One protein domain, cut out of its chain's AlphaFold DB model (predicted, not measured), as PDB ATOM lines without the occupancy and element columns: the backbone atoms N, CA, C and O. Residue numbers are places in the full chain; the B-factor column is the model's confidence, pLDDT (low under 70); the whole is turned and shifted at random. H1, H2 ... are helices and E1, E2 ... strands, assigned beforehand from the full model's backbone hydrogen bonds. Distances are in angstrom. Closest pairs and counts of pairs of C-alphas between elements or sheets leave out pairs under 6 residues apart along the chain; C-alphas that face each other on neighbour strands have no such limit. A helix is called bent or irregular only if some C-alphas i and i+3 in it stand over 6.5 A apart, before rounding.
ATOM      1  N   ALA A 238     -43.825  39.134 -22.459       83.56
ATOM      2  CA  ALA A 238     -45.059  38.489 -22.890       83.56
ATOM      3  C   ALA A 238     -45.162  37.009 -22.462       83.56
ATOM      4  O   ALA A 238     -46.266  36.495 -22.272       83.56
ATOM      5  N   LEU A 239     -44.028  36.326 -22.270       83.31
ATOM      6  CA  LEU A 239     -43.973  34.938 -21.792       83.31
ATOM      7  C   LEU A 239     -44.287  34.782 -20.307       83.31
ATOM      8  O   LEU A 239     -44.601  33.671 -19.881       83.31
ATOM      9  N   GLN A 240     -44.225  35.854 -19.519       86.75
ATOM     10  CA  GLN A 240     -44.489  35.789 -18.083       86.75
ATOM     11  C   GLN A 240     -45.876  35.208 -17.791       86.75
ATOM     12  O   GLN A 240     -46.009  34.323 -16.950       86.75
ATOM     13  N   GLN A 241     -46.894  35.593 -18.570       82.06
ATOM     14  CA  GLN A 241     -48.254  35.047 -18.449       82.06
ATOM     15  C   GLN A 241     -48.313  33.527 -18.677       82.06
ATOM     16  O   GLN A 241     -49.174  32.834 -18.136       82.06
ATOM     17  N   HIS A 242     -47.383  32.987 -19.461       81.69
ATOM     18  CA  HIS A 242     -47.312  31.560 -19.767       81.69
ATOM     19  C   HIS A 242     -46.566  30.791 -18.697       81.69
ATOM     20  O   HIS A 242     -46.991  29.689 -18.348       81.69
ATOM     21  N   GLN A 243     -45.505  31.388 -18.155       88.06
ATOM     22  CA  GLN A 243     -44.740  30.850 -17.034       88.06
ATOM     23  C   GLN A 243     -45.628  30.635 -15.804       88.06
ATOM     24  O   GLN A 243     -45.471  29.630 -15.123       88.06
ATOM     25  N   VAL A 244     -46.601  31.518 -15.561       90.38
ATOM     26  CA  VAL A 244     -47.492  31.459 -14.385       90.38
ATOM     27  C   VAL A 244     -48.754  30.611 -14.599       90.38
ATOM     28  O   VAL A 244     -49.521  30.373 -13.668       90.38
ATOM     29  N   ASN A 245     -48.976  30.089 -15.811       90.00
ATOM     30  CA  ASN A 245     -50.174  29.319 -16.156       90.00
ATOM     31  C   ASN A 245     -50.075  27.831 -15.753       90.00
ATOM     32  O   ASN A 245     -50.231  26.938 -16.593       90.00
ATOM     33  N   TYR A 246     -49.795  27.562 -14.477       91.81
ATOM     34  CA  TYR A 246     -49.770  26.226 -13.875       91.81
ATOM     35  C   TYR A 246     -50.385  26.253 -12.470       91.81
ATOM     36  O   TYR A 246     -50.486  27.305 -11.842       91.81
ATOM     37  N   ARG A 247     -50.820  25.088 -11.990       94.56
ATOM     38  CA  ARG A 247     -51.421  24.897 -10.672       94.56
ATOM     39  C   ARG A 247     -50.371  24.353  -9.714       94.56
ATOM     40  O   ARG A 247     -49.709  23.351 -10.003       94.56
ATOM     41  N   LEU A 248     -50.240  25.020  -8.575       96.38
ATOM     42  CA  LEU A 248     -49.257  24.754  -7.535       96.38
ATOM     43  C   LEU A 248     -49.944  24.301  -6.244       96.38
ATOM     44  O   LEU A 248     -50.816  25.004  -5.736       96.38
ATOM     45  N   LEU A 249     -49.530  23.154  -5.705       95.94
ATOM     46  CA  LEU A 249     -49.930  22.713  -4.370       95.94
ATOM     47  C   LEU A 249     -48.746  22.854  -3.412       95.94
ATOM     48  O   LEU A 249     -47.705  22.225  -3.612       95.94
ATOM     49  N   VAL A 250     -48.902  23.669  -2.374       96.25
ATOM     50  CA  VAL A 250     -47.928  23.813  -1.289       96.25
ATOM     51  C   VAL A 250     -48.442  23.043  -0.081       96.25
ATOM     52  O   VAL A 250     -49.547  23.274   0.395       96.25
ATOM     53  N   ILE A 251     -47.635  22.109   0.400       95.00
ATOM     54  CA  ILE A 251     -47.954  21.234   1.519       95.00
ATOM     55  C   ILE A 251     -47.016  21.613   2.655       95.00
ATOM     56  O   ILE A 251     -45.793  21.503   2.526       95.00
ATOM     57  N   VAL A 252     -47.590  22.086   3.754       94.62
ATOM     58  CA  VAL A 252     -46.838  22.616   4.892       94.62
ATOM     59  C   VAL A 252     -46.907  21.637   6.057       94.62
ATOM     60  O   VAL A 252     -47.954  21.044   6.331       94.62
ATOM     61  N   HIS A 253     -45.777  21.460   6.747       92.50
ATOM     62  CA  HIS A 253     -45.729  20.693   7.987       92.50
ATOM     63  C   HIS A 253     -46.787  21.200   8.989       92.50
ATOM     64  O   HIS A 253     -46.911  22.417   9.149       92.50
ATOM     65  N   PRO A 254     -47.501  20.318   9.716       89.25
ATOM     66  CA  PRO A 254     -48.571  20.726  10.624       89.25
ATOM     67  C   PRO A 254     -48.170  21.824  11.612       89.25
ATOM     68  O   PRO A 254     -48.865  22.828  11.713       89.25
ATOM     69  N   GLY A 255     -46.996  21.690  12.236       86.00
ATOM     70  CA  GLY A 255     -46.454  22.674  13.184       86.00
ATOM     71  C   GLY A 255     -45.983  24.016  12.598       86.00
ATOM     72  O   GLY A 255     -45.516  24.853  13.360       86.00
ATOM     73  N   LEU A 256     -46.053  24.229  11.278       88.75
ATOM     74  CA  LEU A 256     -45.739  25.515  10.624       88.75
ATOM     75  C   LEU A 256     -46.941  26.130   9.909       88.75
ATOM     76  O   LEU A 256     -46.846  27.248   9.406       88.75
ATOM     77  N   TYR A 257     -48.052  25.401   9.805       90.44
ATOM     78  CA  TYR A 257     -49.173  25.815   8.970       90.44
ATOM     79  C   TYR A 257     -49.732  27.171   9.417       90.44
ATOM     80  O   TYR A 257     -49.794  28.103   8.617       90.44
ATOM     81  N   ASP A 258     -50.007  27.330  10.712       88.00
ATOM     82  CA  ASP A 258     -50.592  28.561  11.252       88.00
ATOM     83  C   ASP A 258     -49.666  29.782  11.133       88.00
ATOM     84  O   ASP A 258     -50.139  30.916  11.011       88.00
ATOM     85  N   THR A 259     -48.345  29.574  11.137       86.25
ATOM     86  CA  THR A 259     -47.358  30.662  11.056       86.25
ATOM     87  C   THR A 259     -47.032  31.058   9.620       86.25
ATOM     88  O   THR A 259     -46.838  32.244   9.333       86.25
ATOM     89  N   ASP A 260     -46.956  30.079   8.718       90.06
ATOM     90  CA  ASP A 260     -46.365  30.260   7.395       90.06
ATOM     91  C   ASP A 260     -47.427  30.323   6.286       90.06
ATOM     92  O   ASP A 260     -47.227  31.062   5.321       90.06
ATOM     93  N   ALA A 261     -48.567  29.623   6.408       92.19
ATOM     94  CA  ALA A 261     -49.504  29.417   5.296       92.19
ATOM     95  C   ALA A 261     -50.014  30.729   4.681       92.19
ATOM     96  O   ALA A 261     -49.794  30.970   3.496       92.19
ATOM     97  N   LYS A 262     -50.579  31.635   5.493       92.12
ATOM     98  CA  LYS A 262     -51.091  32.935   5.008       92.12
ATOM     99  C   LYS A 262     -50.010  33.804   4.363       92.12
ATOM    100  O   LYS A 262     -50.281  34.549   3.426       92.12
ATOM    101  N   ARG A 263     -48.773  33.738   4.871       92.12
ATOM    102  CA  ARG A 263     -47.641  34.512   4.332       92.12
ATOM    103  C   ARG A 263     -47.166  33.932   3.004       92.12
ATOM    104  O   ARG A 263     -46.833  34.693   2.100       92.12
ATOM    105  N   ILE A 264     -47.157  32.603   2.885       94.06
ATOM    106  CA  ILE A 264     -46.890  31.907   1.627       94.06
ATOM    107  C   ILE A 264     -47.956  32.278   0.593       94.06
ATOM    108  O   ILE A 264     -47.595  32.691  -0.506       94.06
ATOM    109  N   GLU A 265     -49.241  32.181   0.943       92.69
ATOM    110  CA  GLU A 265     -50.356  32.542   0.054       92.69
ATOM    111  C   GLU A 265     -50.204  33.971  -0.462       92.69
ATOM    112  O   GLU A 265     -50.088  34.177  -1.668       92.69
ATOM    113  N   HIS A 266     -50.070  34.938   0.448       91.44
ATOM    114  CA  HIS A 266     -49.956  36.348   0.089       91.44
ATOM    115  C   HIS A 266     -48.757  36.647  -0.828       91.44
ATOM    116  O   HIS A 266     -48.860  37.440  -1.763       91.44
ATOM    117  N   ARG A 267     -47.607  35.997  -0.604       91.25
ATOM    118  CA  ARG A 267     -46.446  36.157  -1.493       91.25
ATOM    119  C   ARG A 267     -46.686  35.607  -2.888       91.25
ATOM    120  O   ARG A 267     -46.242  36.209  -3.863       91.25
ATOM    121  N   LEU A 268     -47.332  34.449  -2.982       93.06
ATOM    122  CA  LEU A 268     -47.557  33.771  -4.254       93.06
ATOM    123  C   LEU A 268     -48.687  34.419  -5.067       93.06
ATOM    124  O   LEU A 268     -48.623  34.396  -6.296       93.06
ATOM    125  N   GLU A 269     -49.668  35.046  -4.411       89.06
ATOM    126  CA  GLU A 269     -50.743  35.813  -5.062       89.06
ATOM    127  C   GLU A 269     -50.205  36.913  -5.984       89.06
ATOM    128  O   GLU A 269     -50.695  37.075  -7.103       89.06
ATOM    129  N   ASN A 270     -49.136  37.604  -5.568       87.31
ATOM    130  CA  ASN A 270     -48.516  38.688  -6.339       87.31
ATOM    131  C   ASN A 270     -48.004  38.245  -7.719       87.31
ATOM    132  O   ASN A 270     -47.847  39.073  -8.616       87.31
ATOM    133  N   TRP A 271     -47.763  36.946  -7.910       89.38
ATOM    134  CA  TRP A 271     -47.249  36.392  -9.162       89.38
ATOM    135  C   TRP A 271     -48.343  35.964 -10.144       89.38
ATOM    136  O   TRP A 271     -48.019  35.574 -11.264       89.38
ATOM    137  N   GLY A 272     -49.625  36.028  -9.767       87.31
ATOM    138  CA  GLY A 272     -50.736  35.703 -10.670       87.31
ATOM    139  C   GLY A 272     -50.713  34.257 -11.182       87.31
ATOM    140  O   GLY A 272     -51.094  33.990 -12.323       87.31
ATOM    141  N   LEU A 273     -50.225  33.323 -10.358       91.56
ATOM    142  CA  LEU A 273     -50.234  31.892 -10.666       91.56
ATOM    143  C   LEU A 273     -51.671  31.410 -10.915       91.56
ATOM    144  O   LEU A 273     -52.593  31.806 -10.205       91.56
ATOM    145  N   LYS A 274     -51.868  30.524 -11.904       91.75
ATOM    146  CA  LYS A 274     -53.208  30.057 -12.325       91.75
ATOM    147  C   LYS A 274     -54.059  29.561 -11.155       91.75
ATOM    148  O   LYS A 274     -55.261  29.803 -11.119       91.75
ATOM    149  N   GLN A 275     -53.442  28.791 -10.264       93.31
ATOM    150  CA  GLN A 275     -54.063  28.305  -9.042       93.31
ATOM    151  C   GLN A 275     -52.965  27.970  -8.038       93.31
ATOM    152  O   GLN A 275     -52.015  27.260  -8.377       93.31
ATOM    153  N   VAL A 276     -53.126  28.430  -6.806       94.44
ATOM    154  CA  VAL A 276     -52.272  28.065  -5.675       94.44
ATOM    155  C   VAL A 276     -53.184  27.554  -4.576       94.44
ATOM    156  O   VAL A 276     -54.222  28.154  -4.312       94.44
ATOM    157  N   ALA A 277     -52.820  26.436  -3.965       94.94
ATOM    158  CA  ALA A 277     -53.439  25.985  -2.728       94.94
ATOM    159  C   ALA A 277     -52.346  25.694  -1.708       94.94
ATOM    160  O   ALA A 277     -51.347  25.050  -2.044       94.94
ATOM    161  N   VAL A 278     -52.542  26.168  -0.482       95.94
ATOM    162  CA  VAL A 278     -51.648  25.910   0.644       95.94
ATOM    163  C   VAL A 278     -52.416  25.089   1.669       95.94
ATOM    164  O   VAL A 278     -53.380  25.559   2.265       95.94
ATOM    165  N   ILE A 279     -52.005  23.837   1.845       94.94
ATOM    166  CA  ILE A 279     -52.694  22.882   2.717       94.94
ATOM    167  C   ILE A 279     -51.756  22.349   3.790       94.94
ATOM    168  O   ILE A 279     -50.528  22.321   3.628       94.94
ATOM    169  N   GLN A 280     -52.346  21.885   4.884       93.19
ATOM    170  CA  GLN A 280     -51.610  21.156   5.902       93.19
ATOM    171  C   GLN A 280     -51.305  19.732   5.403       93.19
ATOM    172  O   GLN A 280     -52.102  19.124   4.688       93.19
ATOM    173  N   GLN A 281     -50.158  19.158   5.781       90.94
ATOM    174  CA  GLN A 281     -49.755  17.798   5.371       90.94
ATOM    175  C   GLN A 281     -50.812  16.717   5.678       90.94
ATOM    176  O   GLN A 281     -50.962  15.765   4.913       90.94
ATOM    177  N   THR A 282     -51.547  16.871   6.778       85.81
ATOM    178  CA  THR A 282     -52.634  15.990   7.242       85.81
ATOM    179  C   THR A 282     -53.870  16.022   6.341       85.81
ATOM    180  O   THR A 282     -54.632  15.058   6.314       85.81
ATOM    181  N   GLU A 283     -54.061  17.093   5.570       89.00
ATOM    182  CA  GLU A 283     -55.195  17.271   4.658       89.00
ATOM    183  C   GLU A 283     -54.926  16.707   3.258       89.00
ATOM    184  O   GLU A 283     -55.828  16.664   2.418       89.00
ATOM    185  N   LEU A 284     -53.693  16.269   2.984       88.44
ATOM    186  CA  LEU A 284     -53.293  15.769   1.677       88.44
ATOM    187  C   LEU A 284     -54.047  14.483   1.321       88.44
ATOM    188  O   LEU A 284     -53.934  13.463   2.004       88.44
ATOM    189  N   ARG A 285     -54.748  14.504   0.182       85.56
ATOM    190  CA  ARG A 285     -55.467  13.347  -0.369       85.56
ATOM    191  C   ARG A 285     -54.918  12.932  -1.740       85.56
ATOM    192  O   ARG A 285     -54.453  13.800  -2.485       85.56
ATOM    193  N   PRO A 286     -54.970  11.638  -2.113       83.31
ATOM    194  CA  PRO A 286     -54.482  11.161  -3.410       83.31
ATOM    195  C   PRO A 286     -55.126  11.840  -4.625       83.31
ATOM    196  O   PRO A 286     -54.469  11.995  -5.656       83.31
ATOM    197  N   GLU A 287     -56.383  12.272  -4.520       85.25
ATOM    198  CA  GLU A 287     -57.139  12.894  -5.614       85.25
ATOM    199  C   GLU A 287     -56.509  14.220  -6.063       85.25
ATOM    200  O   GLU A 287     -56.390  14.471  -7.266       85.25
ATOM    201  N   LEU A 288     -55.995  15.008  -5.109       85.50
ATOM    202  CA  LEU A 288     -55.343  16.295  -5.370       85.50
ATOM    203  C   LEU A 288     -54.101  16.139  -6.260       85.50
ATOM    204  O   LEU A 288     -53.768  17.031  -7.034       85.50
ATOM    205  N   LEU A 289     -53.430  14.983  -6.240       84.38
ATOM    206  CA  LEU A 289     -52.224  14.757  -7.049       84.38
ATOM    207  C   LEU A 289     -52.487  14.784  -8.563       84.38
ATOM    208  O   LEU A 289     -51.549  14.938  -9.346       84.38
ATOM    209  N   ARG A 290     -53.745  14.619  -8.989       83.00
ATOM    210  CA  ARG A 290     -54.147  14.679 -10.403       83.00
ATOM    211  C   ARG A 290     -54.529  16.089 -10.852       83.00
ATOM    212  O   ARG A 290     -54.547  16.356 -12.053       83.00
ATOM    213  N   GLU A 291     -54.833  16.974  -9.909       89.75
ATOM    214  CA  GLU A 291     -55.318  18.326 -10.185       89.75
ATOM    215  C   GLU A 291     -54.189  19.341 -10.352       89.75
ATOM    216  O   GLU A 291     -54.373  20.331 -11.052       89.75
ATOM    217  N   TYR A 292     -53.017  19.092  -9.767       92.25
ATOM    218  CA  TYR A 292     -51.913  20.050  -9.738       92.25
ATOM    219  C   TYR A 292     -50.731  19.613 -10.607       92.25
ATOM    220  O   TYR A 292     -50.450  18.425 -10.782       92.25
ATOM    221  N   GLU A 293     -50.020  20.590 -11.175       91.12
ATOM    222  CA  GLU A 293     -48.839  20.324 -11.996       91.12
ATOM    223  C   GLU A 293     -47.555  20.236 -11.161       91.12
ATOM    224  O   GLU A 293     -46.714  19.391 -11.473       91.12
ATOM    225  N   PHE A 294     -47.408  21.049 -10.110       93.69
ATOM    226  CA  PHE A 294     -46.229  21.082  -9.236       93.69
ATOM    227  C   PHE A 294     -46.599  21.022  -7.754       93.69
ATOM    228  O   PHE A 294     -47.660  21.495  -7.348       93.69
ATOM    229  N   PHE A 295     -45.686  20.462  -6.957       93.62
ATOM    230  CA  PHE A 295     -45.880  20.204  -5.533       93.62
ATOM    231  C   PHE A 295     -44.671  20.689  -4.738       93.62
ATOM    232  O   PHE A 295     -43.538  20.309  -5.046       93.62
ATOM    233  N   LEU A 296     -44.909  21.492  -3.707       95.19
ATOM    234  CA  LEU A 296     -43.885  21.985  -2.790       95.19
ATOM    235  C   LEU A 296     -44.131  21.374  -1.416       95.19
ATOM    236  O   LEU A 296     -45.217  21.514  -0.868       95.19
ATOM    237  N   LEU A 297     -43.126  20.698  -0.870       93.69
ATOM    238  CA  LEU A 297     -43.150  20.144   0.480       93.69
ATOM    239  C   LEU A 297     -42.313  21.050   1.379       93.69
ATOM    240  O   LEU A 297     -41.097  21.116   1.204       93.69
ATOM    241  N   VAL A 298     -42.950  21.755   2.310       94.12
ATOM    242  CA  VAL A 298     -42.283  22.701   3.214       94.12
ATOM    243  C   VAL A 298     -42.001  22.007   4.541       94.12
ATOM    244  O   VAL A 298     -42.933  21.724   5.299       94.12
ATOM    245  N   ASN A 299     -40.723  21.709   4.795       89.88
ATOM    246  CA  ASN A 299     -40.231  20.991   5.975       89.88
ATOM    247  C   ASN A 299     -41.016  19.699   6.302       89.88
ATOM    248  O   ASN A 299     -41.242  19.367   7.469       89.88
ATOM    249  N   CYS A 300     -41.475  18.970   5.277       89.00
ATOM    250  CA  CYS A 300     -42.289  17.763   5.439       89.00
ATOM    251  C   CYS A 300     -42.059  16.727   4.321       89.00
ATOM    252  O   CYS A 300     -41.441  16.995   3.288       89.00
ATOM    253  N   GLY A 301     -42.547  15.502   4.537       85.44
ATOM    254  CA  GLY A 301     -42.551  14.422   3.543       85.44
ATOM    255  C   GLY A 301     -43.958  14.106   3.034       85.44
ATOM    256  O   GLY A 301     -44.947  14.629   3.532       85.44
ATOM    257  N   PHE A 302     -44.077  13.189   2.073       82.50
ATOM    258  CA  PHE A 302     -45.380  12.564   1.829       82.50
ATOM    259  C   PHE A 302     -45.743  11.650   3.014       82.50
ATOM    260  O   PHE A 302     -44.838  10.995   3.544       82.50
ATOM    261  N   PRO A 303     -47.023  11.577   3.426       76.88
ATOM    262  CA  PRO A 303     -47.457  10.624   4.446       76.88
ATOM    263  C   PRO A 303     -47.143   9.179   4.030       76.88
ATOM    264  O   PRO A 303     -47.102   8.862   2.841       76.88
ATOM    265  N   GLU A 304     -46.933   8.275   4.989       71.38
ATOM    266  CA  GLU A 304     -46.519   6.894   4.675       71.38
ATOM    267  C   GLU A 304     -47.535   6.125   3.824       71.38
ATOM    268  O   GLU A 304     -47.142   5.310   2.991       71.38
ATOM    269  N   SER A 305     -48.823   6.458   3.950       70.12
ATOM    270  CA  SER A 305     -49.912   5.933   3.116       70.12
ATOM    271  C   SER A 305     -49.727   6.196   1.615       70.12
ATOM    272  O   SER A 305     -50.356   5.538   0.791       70.12
ATOM    273  N   PHE A 306     -48.841   7.122   1.242       75.00
ATOM    274  CA  PHE A 306     -48.549   7.482  -0.142       75.00
ATOM    275  C   PHE A 306     -47.363   6.709  -0.746       75.00
ATOM    276  O   PHE A 306     -47.095   6.875  -1.937       75.00
ATOM    277  N   ARG A 307     -46.654   5.859   0.022       67.44
ATOM    278  CA  ARG A 307     -45.461   5.127  -0.465       67.44
ATOM    279  C   ARG A 307     -45.754   4.224  -1.674       67.44
ATOM    280  O   ARG A 307     -44.932   4.171  -2.587       67.44
ATOM    281  N   ASP A 308     -46.933   3.601  -1.722       67.69
ATOM    282  CA  ASP A 308     -47.318   2.638  -2.772       67.69
ATOM    283  C   ASP A 308     -48.240   3.221  -3.860       67.69
ATOM    284  O   ASP A 308     -48.713   2.514  -4.755       67.69
ATOM    285  N   VAL A 309     -48.500   4.529  -3.824       75.75
ATOM    286  CA  VAL A 309     -49.416   5.178  -4.767       75.75
ATOM    287  C   VAL A 309     -48.713   5.384  -6.117       75.75
ATOM    288  O   VAL A 309     -47.744   6.143  -6.231       75.75
ATOM    289  N   ARG A 310     -49.218   4.733  -7.180       74.25
ATOM    290  CA  ARG A 310     -48.667   4.819  -8.554       74.25
ATOM    291  C   ARG A 310     -48.563   6.262  -9.057       74.25
ATOM    292  O   ARG A 310     -47.674   6.584  -9.845       74.25
ATOM    293  N   GLU A 311     -49.468   7.130  -8.624       71.31
ATOM    294  CA  GLU A 311     -49.496   8.551  -8.948       71.31
ATOM    295  C   GLU A 311     -48.254   9.276  -8.421       71.31
ATOM    296  O   GLU A 311     -47.643  10.021  -9.183       71.31
ATOM    297  N   VAL A 312     -47.814   8.993  -7.187       71.44
ATOM    298  CA  VAL A 312     -46.628   9.619  -6.572       71.44
ATOM    299  C   VAL A 312     -45.373   9.305  -7.383       71.44
ATOM    300  O   VAL A 312     -44.612  10.209  -7.728       71.44
ATOM    301  N   GLN A 313     -45.212   8.046  -7.799       69.88
ATOM    302  CA  GLN A 313     -44.090   7.616  -8.642       69.88
ATOM    303  C   GLN A 313     -44.063   8.323 -10.011       69.88
ATOM    304  O   GLN A 313     -42.992   8.536 -10.583       69.88
ATOM    305  N   ARG A 314     -45.228   8.720 -10.547       70.62
ATOM    306  CA  ARG A 314     -45.335   9.456 -11.820       70.62
ATOM    307  C   ARG A 314     -44.991  10.940 -11.682       70.62
ATOM    308  O   ARG A 314     -44.512  11.531 -12.651       70.62
ATOM    309  N   ILE A 315     -45.208  11.538 -10.508       77.19
ATOM    310  CA  ILE A 315     -45.018  12.979 -10.270       77.19
ATOM    311  C   ILE A 315     -43.699  13.334  -9.571       77.19
ATOM    312  O   ILE A 315     -43.421  14.515  -9.403       77.19
ATOM    313  N   THR A 316     -42.834  12.368  -9.240       75.75
ATOM    314  CA  THR A 316     -41.551  12.580  -8.526       75.75
ATOM    315  C   THR A 316     -40.681  13.713  -9.085       75.75
ATOM    316  O   THR A 316     -39.976  14.387  -8.340       75.75
ATOM    317  N   ARG A 317     -40.716  13.960 -10.403       75.75
ATOM    318  CA  ARG A 317     -39.948  15.045 -11.053       75.75
ATOM    319  C   ARG A 317     -40.561  16.444 -10.891       75.75
ATOM    320  O   ARG A 317     -39.953  17.408 -11.340       75.75
ATOM    321  N   ARG A 318     -41.762  16.537 -10.320       84.75
ATOM    322  CA  ARG A 318     -42.547  17.762 -10.112       84.75
ATOM    323  C   ARG A 318     -42.735  18.093  -8.626       84.75
ATOM    324  O   ARG A 318     -43.445  19.039  -8.304       84.75
ATOM    325  N   ILE A 319     -42.108  17.306  -7.748       88.75
ATOM    326  CA  ILE A 319     -42.080  17.514  -6.302       88.75
ATOM    327  C   ILE A 319     -40.767  18.209  -5.940       88.75
ATOM    328  O   ILE A 319     -39.685  17.699  -6.247       88.75
ATOM    329  N   PHE A 320     -40.871  19.338  -5.248       92.00
ATOM    330  CA  PHE A 320     -39.744  20.074  -4.690       92.00
ATOM    331  C   PHE A 320     -39.848  20.085  -3.170       92.00
ATOM    332  O   PHE A 320     -40.879  20.446  -2.612       92.00
ATOM    333  N   LYS A 321     -38.771  19.668  -2.504       91.50
ATOM    334  CA  LYS A 321     -38.645  19.770  -1.052       91.50
ATOM    335  C   LYS A 321     -37.951  21.072  -0.700       91.50
ATOM    336  O   LYS A 321     -36.895  21.359  -1.260       91.50
ATOM    337  N   VAL A 322     -38.564  21.825   0.199       91.50
ATOM    338  CA  VAL A 322     -38.076  23.096   0.718       91.50
ATOM    339  C   VAL A 322     -37.789  22.876   2.200       91.50
ATOM    340  O   VAL A 322     -38.646  23.118   3.049       91.50
ATOM    341  N   ASP A 323     -36.597  22.342   2.473       83.75
ATOM    342  CA  ASP A 323     -36.133  21.948   3.808       83.75
ATOM    343  C   ASP A 323     -35.088  22.957   4.313       83.75
ATOM    344  O   ASP A 323     -33.895  22.673   4.326       83.75
ATOM    345  N   ASN A 324     -35.522  24.181   4.639       80.94
ATOM    346  CA  ASN A 324     -34.680  25.340   5.011       80.94
ATOM    347  C   ASN A 324     -33.565  25.740   4.008       80.94
ATOM    348  O   ASN A 324     -32.833  26.697   4.252       80.94
ATOM    349  N   GLU A 325     -33.483  25.078   2.855       85.88
ATOM    350  CA  GLU A 325     -32.546  25.352   1.767       85.88
ATOM    351  C   GLU A 325     -33.253  25.301   0.406       85.88
ATOM    352  O   GLU A 325     -34.357  24.765   0.261       85.88
ATOM    353  N   LEU A 326     -32.609  25.872  -0.618       87.12
ATOM    354  CA  LEU A 326     -33.124  25.820  -1.983       87.12
ATOM    355  C   LEU A 326     -33.035  24.390  -2.543       87.12
ATOM    356  O   LEU A 326     -31.975  23.764  -2.462       87.12
ATOM    357  N   PRO A 327     -34.093  23.879  -3.197       88.94
ATOM    358  CA  PRO A 327     -34.048  22.563  -3.813       88.94
ATOM    359  C   PRO A 327     -32.919  22.448  -4.853       88.94
ATOM    360  O   PRO A 327     -32.856  23.210  -5.817       88.94
ATOM    361  N   ALA A 328     -32.088  21.407  -4.749       82.12
ATOM    362  CA  ALA A 328     -30.951  21.190  -5.656       82.12
ATOM    363  C   ALA A 328     -31.330  21.025  -7.146       82.12
ATOM    364  O   ALA A 328     -30.482  21.137  -8.027       82.12
ATOM    365  N   ARG A 329     -32.602  20.720  -7.445       84.00
ATOM    366  CA  ARG A 329     -33.114  20.467  -8.805       84.00
ATOM    367  C   ARG A 329     -33.804  21.675  -9.444       84.00
ATOM    368  O   ARG A 329     -34.501  21.494 -10.444       84.00
ATOM    369  N   LEU A 330     -33.675  22.872  -8.871       86.81
ATOM    370  CA  LEU A 330     -34.245  24.073  -9.478       86.81
ATOM    371  C   LEU A 330     -33.642  24.329 -10.872       86.81
ATOM    372  O   LEU A 330     -32.446  24.096 -11.078       86.81
ATOM    373  N   PRO A 331     -34.453  24.783 -11.844       86.88
ATOM    374  CA  PRO A 331     -33.944  25.117 -13.165       86.88
ATOM    375  C   PRO A 331     -33.030  26.342 -13.104       86.88
ATOM    376  O   PRO A 331     -33.087  27.155 -12.178       86.88
ATOM    377  N   LYS A 332     -32.197  26.489 -14.133       85.12
ATOM    378  CA  LYS A 332     -31.447  27.726 -14.356       85.12
ATOM    379  C   LYS A 332     -32.352  28.715 -15.080       85.12
ATOM    380  O   LYS A 332     -33.143  28.316 -15.932       85.12
ATOM    381  N   ALA A 333     -32.209  30.002 -14.772       80.50
ATOM    382  CA  ALA A 333     -32.886  31.029 -15.549       80.50
ATOM    383  C   ALA A 333     -32.484  30.913 -17.033       80.50
ATOM    384  O   ALA A 333     -31.304  30.667 -17.323       80.50
ATOM    385  N   PRO A 334     -33.432  31.081 -17.968       76.50
ATOM    386  CA  PRO A 334     -33.142  30.971 -19.387       76.50
ATOM    387  C   PRO A 334     -32.092  32.006 -19.801       76.50
ATOM    388  O   PRO A 334     -32.127  33.166 -19.382       76.50
ATOM    389  N   SER A 335     -31.145  31.573 -20.633       72.38
ATOM    390  CA  SER A 335     -30.190  32.474 -21.274       72.38
ATOM    391  C   SER A 335     -30.805  32.999 -22.565       72.38
ATOM    392  O   SER A 335     -31.229  32.213 -23.412       72.38
ATOM    393  N   ARG A 336     -30.868  34.324 -22.707       74.88
ATOM    394  CA  ARG A 336     -31.311  35.005 -23.927       74.88
ATOM    395  C   ARG A 336     -30.217  35.950 -24.420       74.88
ATOM    396  O   ARG A 336     -29.395  36.395 -23.611       74.88
ATOM    397  N   PRO A 337     -30.226  36.304 -25.716       70.56
ATOM    398  CA  PRO A 337     -29.368  37.353 -26.251       70.56
ATOM    399  C   PRO A 337     -29.473  38.633 -25.421       70.56
ATOM    400  O   PRO A 337     -30.513  38.919 -24.820       70.56
ATOM    401  N   PHE A 338     -28.378  39.393 -25.372       73.88
ATOM    402  CA  PHE A 338     -28.276  40.650 -24.619       73.88
ATOM    403  C   PHE A 338     -28.488  40.524 -23.095       73.88
ATOM    404  O   PHE A 338     -28.580  41.538 -22.411       73.88
ATOM    405  N   GLY A 339     -28.558  39.306 -22.539       78.38
ATOM    406  CA  GLY A 339     -28.792  39.089 -21.105       78.38
ATOM    407  C   GLY A 339     -30.214  39.433 -20.644       78.38
ATOM    408  O   GLY A 339     -30.440  39.633 -19.452       78.38
ATOM    409  N   ILE A 340     -31.168  39.505 -21.578       83.94
ATOM    410  CA  ILE A 340     -32.544  39.937 -21.322       83.94
ATOM    411  C   ILE A 340     -33.339  38.912 -20.505       83.94
ATOM    412  O   ILE A 340     -33.351  37.708 -20.791       83.94
ATOM    413  N   ARG A 341     -34.075  39.425 -19.517       88.00
ATOM    414  CA  ARG A 341     -34.928  38.663 -18.598       88.00
ATOM    415  C   ARG A 341     -36.214  39.420 -18.303       88.00
ATOM    416  O   ARG A 341     -36.217  40.652 -18.337       88.00
ATOM    417  N   ASN A 342     -37.275  38.685 -17.992       91.06
ATOM    418  CA  ASN A 342     -38.516  39.279 -17.491       91.06
ATOM    419  C   ASN A 342     -38.478  39.472 -15.964       91.06
ATOM    420  O   ASN A 342     -37.538  39.030 -15.302       91.06
ATOM    421  N   GLU A 343     -39.492  40.138 -15.410       92.56
ATOM    422  CA  GLU A 343     -39.554  40.474 -13.979       92.56
ATOM    423  C   GLU A 343     -39.496  39.236 -13.076       92.56
ATOM    424  O   GLU A 343     -38.777  39.231 -12.078       92.56
ATOM    425  N   LEU A 344     -40.191  38.161 -13.460       93.75
ATOM    426  CA  LEU A 344     -40.208  36.901 -12.714       93.75
ATOM    427  C   LEU A 344     -38.808  36.289 -12.627       93.75
ATOM    428  O   LEU A 344     -38.351  35.917 -11.549       93.75
ATOM    429  N   GLU A 345     -38.103  36.200 -13.751       92.44
ATOM    430  CA  GLU A 345     -36.749  35.644 -13.815       92.44
ATOM    431  C   GLU A 345     -35.725  36.518 -13.090       92.44
ATOM    432  O   GLU A 345     -34.799  35.996 -12.467       92.44
ATOM    433  N   GLN A 346     -35.881  37.844 -13.164       93.94
ATOM    434  CA  GLN A 346     -35.060  38.778 -12.401       93.94
ATOM    435  C   GLN A 346     -35.278  38.585 -10.900       93.94
ATOM    436  O   GLN A 346     -34.298  38.450 -10.168       93.94
ATOM    437  N   ARG A 347     -36.535  38.483 -10.444       94.81
ATOM    438  CA  ARG A 347     -36.842  38.207  -9.036       94.81
ATOM    439  C   ARG A 347     -36.322  36.848  -8.594       94.81
ATOM    440  O   ARG A 347     -35.750  36.766  -7.518       94.81
ATOM    441  N   PHE A 348     -36.493  35.805  -9.404       95.19
ATOM    442  CA  PHE A 348     -35.997  34.463  -9.099       95.19
ATOM    443  C   PHE A 348     -34.499  34.479  -8.782       95.19
ATOM    444  O   PHE A 348     -34.075  33.920  -7.776       95.19
ATOM    445  N   LEU A 349     -33.703  35.163  -9.604       94.00
ATOM    446  CA  LEU A 349     -32.262  35.271  -9.390       94.00
ATOM    447  C   LEU A 349     -31.902  36.221  -8.248       94.00
ATOM    448  O   LEU A 349     -30.998  35.913  -7.479       94.00
ATOM    449  N   GLY A 350     -32.621  37.340  -8.114       95.19
ATOM    450  CA  GLY A 350     -32.454  38.264  -6.994       95.19
ATOM    451  C   GLY A 350     -32.679  37.564  -5.655       95.19
ATOM    452  O   GLY A 350     -31.813  37.610  -4.793       95.19
ATOM    453  N   LEU A 351     -33.769  36.802  -5.532       94.62
ATOM    454  CA  LEU A 351     -34.060  35.988  -4.353       94.62
ATOM    455  C   LEU A 351     -32.988  34.927  -4.093       94.62
ATOM    456  O   LEU A 351     -32.642  34.690  -2.943       94.62
ATOM    457  N   GLN A 352     -32.445  34.283  -5.131       93.44
ATOM    458  CA  GLN A 352     -31.354  33.322  -4.945       93.44
ATOM    459  C   GLN A 352     -30.113  33.969  -4.328       93.44
ATOM    460  O   GLN A 352     -29.489  33.353  -3.467       93.44
ATOM    461  N   GLU A 353     -29.755  35.182  -4.748       92.50
ATOM    462  CA  GLU A 353     -28.639  35.918  -4.149       92.50
ATOM    463  C   GLU A 353     -28.993  36.437  -2.745       92.50
ATOM    464  O   GLU A 353     -28.238  36.176  -1.814       92.50
ATOM    465  N   GLU A 354     -30.180  37.024  -2.542       92.69
ATOM    466  CA  GLU A 354     -30.674  37.462  -1.222       92.69
ATOM    467  C   GLU A 354     -30.645  36.315  -0.190       92.69
ATOM    468  O   GLU A 354     -30.206  36.488   0.948       92.69
ATOM    469  N   LEU A 355     -31.085  35.114  -0.584       91.75
ATOM    470  CA  LEU A 355     -31.084  33.925   0.270       91.75
ATOM    471  C   LEU A 355     -29.664  33.456   0.607       91.75
ATOM    472  O   LEU A 355     -29.417  33.057   1.745       91.75
ATOM    473  N   LYS A 356     -28.735  33.495  -0.359       89.56
ATOM    474  CA  LYS A 356     -27.322  33.152  -0.128       89.56
ATOM    475  C   LYS A 356     -26.660  34.148   0.814       89.56
ATOM    476  O   LYS A 356     -25.981  33.728   1.746       89.56
ATOM    477  N   GLU A 357     -26.873  35.443   0.594       89.25
ATOM    478  CA  GLU A 357     -26.356  36.506   1.457       89.25
ATOM    479  C   GLU A 357     -26.900  36.366   2.880       89.25
ATOM    480  O   GLU A 357     -26.135  36.431   3.844       89.25
ATOM    481  N   ARG A 358     -28.199  36.074   3.031       86.56
ATOM    482  CA  ARG A 358     -28.804  35.854   4.350       86.56
ATOM    483  C   ARG A 358     -28.238  34.618   5.049       86.56
ATOM    484  O   ARG A 358     -27.916  34.701   6.226       86.56
ATOM    485  N   LEU A 359     -28.062  33.499   4.340       84.81
ATOM    486  CA  LEU A 359     -27.436  32.285   4.889       84.81
ATOM    487  C   LEU A 359     -25.960  32.491   5.268       84.81
ATOM    488  O   LEU A 359     -25.456  31.830   6.175       84.81
ATOM    489  N   ALA A 360     -25.264  33.402   4.589       86.38
ATOM    490  CA  ALA A 360     -23.888  33.769   4.905       86.38
ATOM    491  C   ALA A 360     -23.776  34.742   6.095       86.38
ATOM    492  O   ALA A 360     -22.678  34.925   6.621       86.38
ATOM    493  N   SER A 361     -24.880  35.361   6.531       85.69
ATOM    494  CA  SER A 361     -24.882  36.299   7.656       85.69
ATOM    495  C   SER A 361     -24.597  35.581   8.984       85.69
ATOM    496  O   SER A 361     -25.347  34.669   9.347       85.69
ATOM    497  N   VAL A 644     -39.323  32.846   9.253       88.88
ATOM    498  CA  VAL A 644     -40.516  32.773   8.406       88.88
ATOM    499  C   VAL A 644     -40.263  33.516   7.096       88.88
ATOM    500  O   VAL A 644     -40.613  33.023   6.028       88.88
ATOM    501  N   GLU A 645     -39.593  34.664   7.151       89.50
ATOM    502  CA  GLU A 645     -39.150  35.414   5.976       89.50
ATOM    503  C   GLU A 645     -38.217  34.575   5.085       89.50
ATOM    504  O   GLU A 645     -38.388  34.542   3.867       89.50
ATOM    505  N   GLN A 646     -37.279  33.824   5.673       90.75
ATOM    506  CA  GLN A 646     -36.432  32.883   4.935       90.75
ATOM    507  C   GLN A 646     -37.248  31.765   4.279       90.75
ATOM    508  O   GLN A 646     -37.101  31.520   3.083       90.75
ATOM    509  N   ARG A 647     -38.123  31.084   5.028       91.75
ATOM    510  CA  ARG A 647     -38.925  29.967   4.497       91.75
ATOM    511  C   ARG A 647     -39.887  30.416   3.406       91.75
ATOM    512  O   ARG A 647     -39.982  29.770   2.367       91.75
ATOM    513  N   THR A 648     -40.560  31.542   3.604       93.50
ATOM    514  CA  THR A 648     -41.479  32.108   2.610       93.50
ATOM    515  C   THR A 648     -40.736  32.555   1.347       93.50
ATOM    516  O   THR A 648     -41.215  32.280   0.249       93.50
ATOM    517  N   ALA A 649     -39.530  33.125   1.470       94.44
ATOM    518  CA  ALA A 649     -38.663  33.433   0.330       94.44
ATOM    519  C   ALA A 649     -38.154  32.171  -0.396       94.44
ATOM    520  O   ALA A 649     -38.098  32.151  -1.626       94.44
ATOM    521  N   LEU A 650     -37.833  31.090   0.324       95.62
ATOM    522  CA  LEU A 650     -37.476  29.796  -0.274       95.62
ATOM    523  C   LEU A 650     -38.641  29.188  -1.067       95.62
ATOM    524  O   LEU A 650     -38.442  28.688  -2.179       95.62
ATOM    525  N   VAL A 651     -39.857  29.252  -0.517       96.19
ATOM    526  CA  VAL A 651     -41.087  28.804  -1.187       96.19
ATOM    527  C   VAL A 651     -41.360  29.645  -2.430       96.19
ATOM    528  O   VAL A 651     -41.573  29.077  -3.500       96.19
ATOM    529  N   GLU A 652     -41.276  30.973  -2.322       95.81
ATOM    530  CA  GLU A 652     -41.418  31.899  -3.449       95.81
ATOM    531  C   GLU A 652     -40.397  31.581  -4.548       95.81
ATOM    532  O   GLU A 652     -40.776  31.312  -5.686       95.81
ATOM    533  N   THR A 653     -39.111  31.493  -4.203       96.44
ATOM    534  CA  THR A 653     -38.037  31.157  -5.154       96.44
ATOM    535  C   THR A 653     -38.292  29.816  -5.839       96.44
ATOM    536  O   THR A 653     -38.104  29.677  -7.048       96.44
ATOM    537  N   THR A 654     -38.762  28.820  -5.085       96.19
ATOM    538  CA  THR A 654     -39.080  27.491  -5.620       96.19
ATOM    539  C   THR A 654     -40.287  27.529  -6.557       96.19
ATOM    540  O   THR A 654     -40.259  26.882  -7.605       96.19
ATOM    541  N   ALA A 655     -41.319  28.313  -6.239       95.88
ATOM    542  CA  ALA A 655     -42.476  28.523  -7.103       95.88
ATOM    543  C   ALA A 655     -42.088  29.255  -8.400       95.88
ATOM    544  O   ALA A 655     -42.469  28.830  -9.491       95.88
ATOM    545  N   LEU A 656     -41.250  30.292  -8.326       95.44
ATOM    546  CA  LEU A 656     -40.722  30.950  -9.524       95.44
ATOM    547  C   LEU A 656     -39.869  29.986 -10.367       95.44
ATOM    548  O   LEU A 656     -40.001  29.934 -11.589       95.44
ATOM    549  N   GLY A 657     -39.076  29.128  -9.720       94.44
ATOM    550  CA  GLY A 657     -38.389  28.022 -10.386       94.44
ATOM    551  C   GLY A 657     -39.354  27.037 -11.061       94.44
ATOM    552  O   GLY A 657     -39.100  26.602 -12.182       94.44
ATOM    553  N   CYS A 658     -40.498  26.722 -10.448       94.06
ATOM    554  CA  CYS A 658     -41.545  25.909 -11.078       94.06
ATOM    555  C   CYS A 658     -42.146  26.600 -12.309       94.06
ATOM    556  O   CYS A 658     -42.399  25.927 -13.305       94.06
ATOM    557  N   ALA A 659     -42.306  27.925 -12.286       93.06
ATOM    558  CA  ALA A 659     -42.778  28.711 -13.427       93.06
ATOM    559  C   ALA A 659     -41.803  28.637 -14.619       93.06
ATOM    560  O   ALA A 659     -42.204  28.390 -15.760       93.06
ATOM    561  N   ILE A 660     -40.499  28.755 -14.348       91.00
ATOM    562  CA  ILE A 660     -39.442  28.559 -15.353       91.00
ATOM    563  C   ILE A 660     -39.480  27.118 -15.881       91.00
ATOM    564  O   ILE A 660     -39.493  26.886 -17.092       91.00
ATOM    565  N   ARG A 661     -39.582  26.129 -14.985       88.88
ATOM    566  CA  ARG A 661     -39.667  24.708 -15.352       88.88
ATOM    567  C   ARG A 661     -40.907  24.395 -16.186       88.88
ATOM    568  O   ARG A 661     -40.851  23.557 -17.085       88.88
ATOM    569  N   TRP A 662     -42.032  25.039 -15.895       88.50
ATOM    570  CA  TRP A 662     -43.273  24.894 -16.643       88.50
ATOM    571  C   TRP A 662     -43.100  25.325 -18.096       88.50
ATOM    572  O   TRP A 662     -43.505  24.602 -19.006       88.50
ATOM    573  N   GLN A 663     -42.437  26.459 -18.314       84.75
ATOM    574  CA  GLN A 663     -42.088  26.918 -19.650       84.75
ATOM    575  C   GLN A 663     -41.134  25.940 -20.348       84.75
ATOM    576  O   GLN A 663     -41.388  25.567 -21.490       84.75
ATOM    577  N   GLU A 664     -40.082  25.458 -19.672       79.75
ATOM    578  CA  GLU A 664     -39.163  24.455 -20.240       79.75
ATOM    579  C   GLU A 664     -39.894  23.198 -20.735       79.75
ATOM    580  O   GLU A 664     -39.563  22.679 -21.796       79.75
ATOM    581  N   LEU A 665     -40.904  22.722 -19.997       78.44
ATOM    582  CA  LEU A 665     -41.712  21.556 -20.380       78.44
ATOM    583  C   LEU A 665     -42.589  21.795 -21.619       78.44
ATOM    584  O   LEU A 665     -43.077  20.833 -22.209       78.44
ATOM    585  N   GLN A 666     -42.834  23.053 -21.984       77.19
ATOM    586  CA  GLN A 666     -43.572  23.425 -23.190       77.19
ATOM    587  C   GLN A 666     -42.650  23.811 -24.346       77.19
ATOM    588  O   GLN A 666     -43.079  23.755 -25.498       77.19
TER     589      GLN A 666
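What this domain is: This is residues 238 to 361 and 644 to 666 of the 839 residues of an uncharacterized protein of Deltaproteobacteria bacterium (UniProt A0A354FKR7). A twisted wall of four parallel strands has H6, a long helix, and H2, a kinked one, over the same face, and H5 packs on H6 away from the sheet. H3 and H4 form a small pair near one end of the longest axis, while residues 335 to 340, in the loop before H5, stick out near the other. The printed part has 147 residues with six named helices and four named strands, in the order H1 E1 H2 E2 H3 E3 H4 E4 H5 H6, and its class is mixed, helices and strands. The sheet runs E2 E1 E3 E4. The whole is compact, with a radius of gyration of the C-alphas of 15.1 A and spans of 49 by 38 by 25 A.

How they stand to each other: In the sheet, E1, residues 247 to 252, is parallel to E2, residues 275 to 280, with N 250 and O 277 2.8 A apart, within hydrogen-bond range. E1 is also parallel to E3, residues 294 to 298, with N 251 and O 296 at 2.8 A. E3 is parallel to the edge strand E4, residues 319 to 322, with N 320 and O 295 at 2.8 A. H6, residues 644 to 666, is on the sheet over E3 at a height of 8.8 A and runs along the strands. H2, residues 254 to 269, is on the same face, over E2 and E1, at a height of 7.9 A; these helices and the sheet form two layers. H2 is irregular, with C-alphas 259 and 262 7.5 A apart, and has a kink of 53 degrees near residue 261. H2 touches H6 at a steep tilt of 56 degrees, the same way; their closest C-alphas, of Ile 264 and Thr 648, are 5.5 A apart. H5, residues 343 to 360, is not on the sheet but touches H6 at a steep tilt of 40 degrees, opposite ways, with the closest C-alphas, of Phe 348 and Thr 653, 5.5 A apart. H1, residues 240 to 243, touches H6 at residues 659 to 663 alone, the closest C-alphas being those of Gln 243 and Ala 659, 4.6 A apart. H4, residues 310 to 318, irregular with C-alphas 314 and 317 7.8 A apart, only grazes the sheet. It touches H3, residues 286 to 290, where the closest C-alphas, of Leu 289 and Glu 311, are 7.0 A apart. E1, H2, E2 and E3, H4, E4 are strand-helix-strand units, two parallel neighbour strands with a helix between them along the chain; E2, H3, E3 is a split one, with E1 between its strands in the sheet; the crossovers of these three units are right-handed. Every O i to N i+4 pair is within hydrogen-bond range in H5 and H6, against 8 of 12 in H2, 3 of 5 in H4 and 0 of 1 in H3, where 2 of 2 O i to N i+3 pairs are; H1 is too short for an O i to N i+4 pair.

Where its parts are: E1 begins at C-alpha 247, (-51.421, 24.897, -10.672). H6 spans 33.1 A from first to last C-alpha and ends at C-alpha 666, (-43.572, 23.425, -23.190); H5 spans 25.4 A and H2 21.9 A. E2 spans 16.7 A, E1 16.4 A, E3 13.2 A and E4 9.8 A.

The domain as a whole: The two C-alphas farthest apart, of Ser 305 and Phe 338, are 49.4 A apart. Residues 362 to 643 are cut out, and C-alphas 361 and 644 are 16.0 A apart across the cut. The links E3 to H4 and E4 to H5 are long. The mean pLDDT of the printed part is 87.5, and residues 307, 308 and 313 are under 70.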